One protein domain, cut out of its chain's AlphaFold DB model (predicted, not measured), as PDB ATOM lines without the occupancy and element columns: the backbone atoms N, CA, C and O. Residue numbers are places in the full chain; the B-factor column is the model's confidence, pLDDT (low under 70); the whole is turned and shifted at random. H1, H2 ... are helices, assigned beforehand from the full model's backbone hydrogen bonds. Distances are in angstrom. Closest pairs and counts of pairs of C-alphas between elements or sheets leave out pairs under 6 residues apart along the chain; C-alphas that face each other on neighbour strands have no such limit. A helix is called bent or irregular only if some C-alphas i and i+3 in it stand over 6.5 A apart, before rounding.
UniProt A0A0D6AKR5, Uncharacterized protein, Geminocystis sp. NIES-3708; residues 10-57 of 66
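AT A GLANCE: This is residues 10 to 57 of the 66 residues of an uncharacterized protein of Geminocystis sp. NIES-3708 (UniProt A0A0D6AKR5). Two helices of 13 residues each, H1 and H2, point nearly the same way without meeting, joined by a long stretch, residues 23 to 42, that runs back between its two turns as in an open Z. The printed part has 48 residues with two named helices, H1 then H2, and no named strand; the class is all helix. It is only just extended, close to loose, with a radius of gyration of the C-alphas of 14.6 A and spans of 42 by 25 by 14 A.

IN THESE COORDINATES: Find C-alpha 10 at (8.247, -40.171, -49.488); from there H1, residues 10 to 22, runs 19.0 A. H2, residues 43 to 55, runs 16.2 A and ends at C-alpha 55, (1.167, -50.694, -33.286).

HOW THE PARTS SIT: H1 and H2 are apart. In H1 every O i to N i+4 pair is within hydrogen-bond range; in H2, 7 of 9 are. H2 is only just irregular: C-alphas 49 and 52 are 6.6 A apart.

THE WHOLE: Look at Lys 25 and Thr 39, whose C-alphas are the farthest apart, 43.4 A. The link from H1 to H2 is long, 20 residues. Residues 10 to 16 and 30 to 57 stand free. The printed part has no cut, and no printed residue is under 70 in pLDDT.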
ATOM      1  N   LEU A  10       9.177 -39.779 -50.548       87.56
ATOM      2  CA  LEU A  10       8.247 -40.171 -49.488       87.56
ATOM      3  C   LEU A  10       8.037 -39.052 -48.457       87.56
ATOM      4  O   LEU A  10       6.902 -38.763 -48.086       87.56
ATOM      5  N   PHE A  11       9.114 -38.393 -48.029       87.75
ATOM      6  CA  PHE A  11       9.028 -37.306 -47.050       87.75
ATOM      7  C   PHE A  11       8.333 -36.058 -47.607       87.75
ATOM      8  O   PHE A  11       7.598 -35.400 -46.876       87.75
ATOM      9  N   GLU A  12       8.498 -35.762 -48.899       91.69
ATOM     10  CA  GLU A  12       7.785 -34.661 -49.559       91.69
ATOM     11  C   GLU A  12       6.275 -34.921 -49.574       91.69
ATOM     12  O   GLU A  12       5.488 -34.029 -49.258       91.69
ATOM     13  N   ILE A  13       5.862 -36.163 -49.859       90.00
ATOM     14  CA  ILE A  13       4.447 -36.559 -49.821       90.00
ATOM     15  C   ILE A  13       3.868 -36.396 -48.423       90.00
ATOM     16  O   ILE A  13       2.766 -35.874 -48.294       90.00
ATOM     17  N   ILE A  14       4.591 -36.810 -47.380       88.94
ATOM     18  CA  ILE A  14       4.120 -36.653 -45.999       88.94
ATOM     19  C   ILE A  14       3.852 -35.173 -45.693       88.94
ATOM     20  O   ILE A  14       2.800 -34.858 -45.140       88.94
ATOM     21  N   GLY A  15       4.733 -34.261 -46.121       90.31
ATOM     22  CA  GLY A  15       4.507 -32.817 -45.983       90.31
ATOM     23  C   GLY A  15       3.267 -32.322 -46.739       90.31
ATOM     24  O   GLY A  15       2.483 -31.544 -46.204       90.31
ATOM     25  N   ILE A  16       3.032 -32.813 -47.958       90.56
ATOM     26  CA  ILE A  16       1.825 -32.476 -48.735       90.56
ATOM     27  C   ILE A  16       0.552 -32.990 -48.043       90.56
ATOM     28  O   ILE A  16      -0.454 -32.283 -48.003       90.56
ATOM     29  N   LEU A  17       0.584 -34.206 -47.484       91.06
ATOM     30  CA  LEU A  17      -0.558 -34.796 -46.783       91.06
ATOM     31  C   LEU A  17      -0.907 -34.041 -45.496       91.06
ATOM     32  O   LEU A  17      -2.083 -33.986 -45.153       91.06
ATOM     33  N   GLN A  18       0.073 -33.435 -44.816       89.44
ATOM     34  CA  GLN A  18      -0.189 -32.570 -43.658       89.44
ATOM     35  C   GLN A  18      -1.030 -31.352 -44.051       89.44
ATOM     36  O   GLN A  18      -2.074 -31.126 -43.449       89.44
ATOM     37  N   ASN A  19      -0.653 -30.645 -45.121       91.94
ATOM     38  CA  ASN A  19      -1.435 -29.500 -45.604       91.94
ATOM     39  C   ASN A  19      -2.872 -29.909 -45.974       91.94
ATOM     40  O   ASN A  19      -3.825 -29.212 -45.647       91.94
ATOM     41  N   LEU A  20      -3.039 -31.066 -46.630       90.06
ATOM     42  CA  LEU A  20      -4.369 -31.596 -46.943       90.06
ATOM     43  C   LEU A  20      -5.165 -31.934 -45.674       90.06
ATOM     44  O   LEU A  20      -6.376 -31.723 -45.638       90.06
ATOM     45  N   SER A  21      -4.497 -32.460 -44.645       91.69
ATOM     46  CA  SER A  21      -5.115 -32.777 -43.357       91.69
ATOM     47  C   SER A  21      -5.661 -31.530 -42.669       91.69
ATOM     48  O   SER A  21      -6.765 -31.589 -42.139       91.69
ATOM     49  N   ASP A  22      -4.935 -30.411 -42.705       93.94
ATOM     50  CA  ASP A  22      -5.358 -29.154 -42.070       93.94
ATOM     51  C   ASP A  22      -6.646 -28.582 -42.692       93.94
ATOM     52  O   ASP A  22      -7.454 -27.952 -42.009       93.94
ATOM     53  N   GLU A  23      -6.868 -28.830 -43.986       94.19
ATOM     54  CA  GLU A  23      -8.076 -28.415 -44.712       94.19
ATOM     55  C   GLU A  23      -9.222 -29.443 -44.627       94.19
ATOM     56  O   GLU A  23     -10.339 -29.185 -45.088       94.19
ATOM     57  N   SER A  24      -8.972 -30.620 -44.047       93.06
ATOM     58  CA  SER A  24      -9.909 -31.742 -44.040       93.06
ATOM     59  C   SER A  24     -10.628 -31.875 -42.699       93.06
ATOM     60  O   SER A  24     -10.020 -31.846 -41.635       93.06
ATOM     61  N   LYS A  25     -11.948 -32.099 -42.737       93.69
ATOM     62  CA  LYS A  25     -12.728 -32.413 -41.528       93.69
ATOM     63  C   LYS A  25     -12.418 -33.814 -40.985       93.69
ATOM     64  O   LYS A  25     -12.344 -33.992 -39.778       93.69
ATOM     65  N   ASP A  26     -12.260 -34.780 -41.886       91.69
ATOM     66  CA  ASP A  26     -11.933 -36.175 -41.597       91.69
ATOM     67  C   ASP A  26     -10.995 -36.676 -42.707       91.69
ATOM     68  O   ASP A  26     -11.255 -36.433 -43.889       91.69
ATOM     69  N   MET A  27      -9.915 -37.377 -42.354       89.06
ATOM     70  CA  MET A  27      -8.937 -37.892 -43.319       89.06
ATOM     71  C   MET A  27      -8.524 -39.319 -42.963       89.06
ATOM     72  O   MET A  27      -8.174 -39.617 -41.825       89.06
ATOM     73  N   ILE A  28      -8.543 -40.205 -43.961       87.94
ATOM     74  CA  ILE A  28      -8.021 -41.571 -43.856       87.94
ATOM     75  C   ILE A  28      -6.971 -41.752 -44.946       87.94
ATOM     76  O   ILE A  28      -7.261 -41.581 -46.133       87.94
ATOM     77  N   VAL A  29      -5.761 -42.133 -44.546       86.00
ATOM     78  CA  VAL A  29      -4.656 -42.426 -45.463       86.00
ATOM     79  C   VAL A  29      -4.425 -43.931 -45.494       86.00
ATOM     80  O   VAL A  29      -4.189 -44.549 -44.463       86.00
ATOM     81  N   ASN A  30      -4.467 -44.519 -46.689       86.19
ATOM     82  CA  ASN A  30      -4.103 -45.915 -46.912       86.19
ATOM     83  C   ASN A  30      -2.786 -45.955 -47.693       86.19
ATOM     84  O   ASN A  30      -2.739 -45.506 -48.839       86.19
ATOM     85  N   LEU A  31      -1.721 -46.478 -47.081       84.12
ATOM     86  CA  LEU A  31      -0.402 -46.591 -47.707       84.12
ATOM     87  C   LEU A  31      -0.121 -48.043 -48.095       84.12
ATOM     88  O   LEU A  31      -0.228 -48.949 -47.272       84.12
ATOM     89  N   LYS A  32       0.290 -48.257 -49.348       87.56
ATOM     90  CA  LYS A  32       0.832 -49.533 -49.823       87.56
ATOM     91  C   LYS A  32       2.287 -49.329 -50.216       87.56
ATOM     92  O   LYS A  32       2.573 -48.619 -51.177       87.56
ATOM     93  N   ILE A  33       3.196 -49.961 -49.482       85.00
ATOM     94  CA  ILE A  33       4.635 -49.887 -49.737       85.00
ATOM     95  C   ILE A  33       5.071 -51.199 -50.386       85.00
ATOM     96  O   ILE A  33       4.888 -52.270 -49.816       85.00
ATOM     97  N   THR A  34       5.669 -51.104 -51.571       88.19
ATOM     98  CA  THR A  34       6.322 -52.231 -52.240       88.19
ATOM     99  C   THR A  34       7.817 -51.962 -52.261       88.19
ATOM    100  O   THR A  34       8.259 -50.963 -52.830       88.19
ATOM    101  N   ALA A  35       8.596 -52.849 -51.651       85.62
ATOM    102  CA  ALA A  35      10.047 -52.755 -51.618       85.62
ATOM    103  C   ALA A  35      10.675 -54.056 -52.121       85.62
ATOM    104  O   ALA A  35      10.160 -55.144 -51.879       85.62
ATOM    105  N   THR A  36      11.805 -53.930 -52.806       88.75
ATOM    106  CA  THR A  36      12.615 -55.053 -53.289       88.75
ATOM    107  C   THR A  36      14.040 -54.890 -52.784       88.75
ATOM    108  O   THR A  36      14.553 -53.770 -52.729       88.75
ATOM    109  N   THR A  37      14.693 -55.995 -52.451       87.06
ATOM    110  CA  THR A  37      16.108 -56.027 -52.067       87.06
ATOM    111  C   THR A  37      16.873 -56.981 -52.984       87.06
ATOM    112  O   THR A  37      16.295 -57.922 -53.515       87.06
ATOM    113  N   ASN A  38      18.169 -56.723 -53.181       91.38
ATOM    114  CA  ASN A  38      19.066 -57.630 -53.911       91.38
ATOM    115  C   ASN A  38      19.610 -58.756 -53.017       91.38
ATOM    116  O   ASN A  38      20.311 -59.639 -53.504       91.38
ATOM    117  N   THR A  39      19.358 -58.676 -51.712       87.25
ATOM    118  CA  THR A  39      19.725 -59.689 -50.722       87.25
ATOM    119  C   THR A  39      18.449 -60.266 -50.114       87.25
ATOM    120  O   THR A  39      17.623 -60.804 -50.840       87.25
ATOM    121  N   GLU A  40      18.251 -60.104 -48.809       86.88
ATOM    122  CA  GLU A  40      17.099 -60.591 -48.063       86.88
ATOM    123  C   GLU A  40      16.620 -59.511 -47.093       86.88
ATOM    124  O   GLU A  40      17.397 -58.671 -46.621       86.88
ATOM    125  N   PHE A  41      15.320 -59.519 -46.816       89.56
ATOM    126  CA  PHE A  41      14.743 -58.722 -45.747       89.56
ATOM    127  C   PHE A  41      14.888 -59.468 -44.420       89.56
ATOM    128  O   PHE A  41      14.455 -60.609 -44.292       89.56
ATOM    129  N   ASP A  42      15.451 -58.808 -43.409       90.12
ATOM    130  CA  ASP A  42      15.445 -59.333 -42.044       90.12
ATOM    131  C   ASP A  42      14.065 -59.099 -41.415       90.12
ATOM    132  O   ASP A  42      13.695 -57.969 -41.080       90.12
ATOM    133  N   LEU A  43      13.307 -60.186 -41.263       86.69
ATOM    134  CA  LEU A  43      11.954 -60.177 -40.707       86.69
ATOM    135  C   LEU A  43      11.899 -59.644 -39.273       86.69
ATOM    136  O   LEU A  43      10.970 -58.915 -38.932       86.69
ATOM    137  N   ASN A  44      12.879 -59.983 -38.434       88.56
ATOM    138  CA  ASN A  44      12.902 -59.518 -37.048       88.56
ATOM    139  C   ASN A  44      13.188 -58.021 -36.999       88.56
ATOM    140  O   ASN A  44      12.565 -57.289 -36.235       88.56
ATOM    141  N   ARG A  45      14.082 -57.545 -37.868       88.38
ATOM    142  CA  ARG A  45      14.331 -56.113 -38.003       88.38
ATOM    143  C   ARG A  45      13.096 -55.366 -38.503       88.38
ATOM    144  O   ARG A  45      12.831 -54.285 -37.992       88.38
ATOM    145  N   ILE A  46      12.360 -55.900 -39.479       88.62
ATOM    146  CA  ILE A  46      11.126 -55.262 -39.968       88.62
ATOM    147  C   ILE A  46      10.076 -55.209 -38.861       88.62
ATOM    148  O   ILE A  46       9.511 -54.145 -38.633       88.62
ATOM    149  N   ARG A  47       9.868 -56.304 -38.127       85.31
ATOM    150  CA  ARG A  47       8.937 -56.322 -36.994       85.31
ATOM    151  C   ARG A  47       9.282 -55.248 -35.965       85.31
ATOM    152  O   ARG A  47       8.468 -54.373 -35.700       85.31
ATOM    153  N   ASN A  48      10.514 -55.256 -35.469       89.31
ATOM    154  CA  ASN A  48      10.899 -54.380 -34.366       89.31
ATOM    155  C   ASN A  48      11.033 -52.910 -34.796       89.31
ATOM    156  O   ASN A  48      10.811 -52.000 -34.009       89.31
ATOM    157  N   ALA A  49      11.440 -52.648 -36.044       88.69
ATOM    158  CA  ALA A  49      11.670 -51.283 -36.520       88.69
ATOM    159  C   ALA A  49      10.466 -50.662 -37.242       88.69
ATOM    160  O   ALA A  49      10.484 -49.457 -37.491       88.69
ATOM    161  N   VAL A  50       9.468 -51.460 -37.637       89.06
ATOM    162  CA  VAL A  50       8.315 -50.996 -38.426       89.06
ATOM    163  C   VAL A  50       6.992 -51.413 -37.799       89.06
ATOM    164  O   VAL A  50       6.155 -50.544 -37.593       89.06
ATOM    165  N   GLU A  51       6.780 -52.695 -37.492       87.38
ATOM    166  CA  GLU A  51       5.488 -53.154 -36.951       87.38
ATOM    167  C   GLU A  51       5.252 -52.629 -35.531       87.38
ATOM    168  O   GLU A  51       4.227 -51.994 -35.300       87.38
ATOM    169  N   GLU A  52       6.207 -52.826 -34.613       89.00
ATOM    170  CA  GLU A  52       6.064 -52.414 -33.204       89.00
ATOM    171  C   GLU A  52       5.784 -50.906 -33.052       89.00
ATOM    172  O   GLU A  52       4.781 -50.560 -32.427       89.00
ATOM    173  N   PRO A  53       6.547 -49.982 -33.677       91.00
ATOM    174  CA  PRO A  53       6.279 -48.550 -33.534       91.00
ATOM    175  C   PRO A  53       4.937 -48.104 -34.122       91.00
ATOM    176  O   PRO A  53       4.395 -47.092 -33.690       91.00
ATOM    177  N   LEU A  54       4.423 -48.803 -35.143       91.00
ATOM    178  CA  LEU A  54       3.126 -48.484 -35.748       91.00
ATOM    179  C   LEU A  54       1.968 -48.992 -34.883       91.00
ATOM    180  O   LEU A  54       0.954 -48.302 -34.776       91.00
ATOM    181  N   ASP A  55       2.134 -50.151 -34.244       89.75
ATOM    182  CA  ASP A  55       1.167 -50.694 -33.286       89.75
ATOM    183  C   ASP A  55       1.062 -49.808 -32.032       89.75
ATOM    184  O   ASP A  55      -0.040 -49.487 -31.597       89.75
ATOM    185  N   GLU A  56       2.191 -49.299 -31.517       92.00
ATOM    186  CA  GLU A  56       2.233 -48.388 -30.356       92.00
ATOM    187  C   GLU A  56       1.422 -47.092 -30.537       92.00
ATOM    188  O   GLU A  56       1.043 -46.456 -29.552       92.00
ATOM    189  N   ILE A  57       1.153 -46.691 -31.782       92.81
ATOM    190  CA  ILE A  57       0.359 -45.500 -32.122       92.81
ATOM    191  C   ILE A  57      -0.991 -45.850 -32.767       92.81
ATOM    192  O   ILE A  57      -1.580 -45.016 -33.456       92.81
TER     193      ILE A  57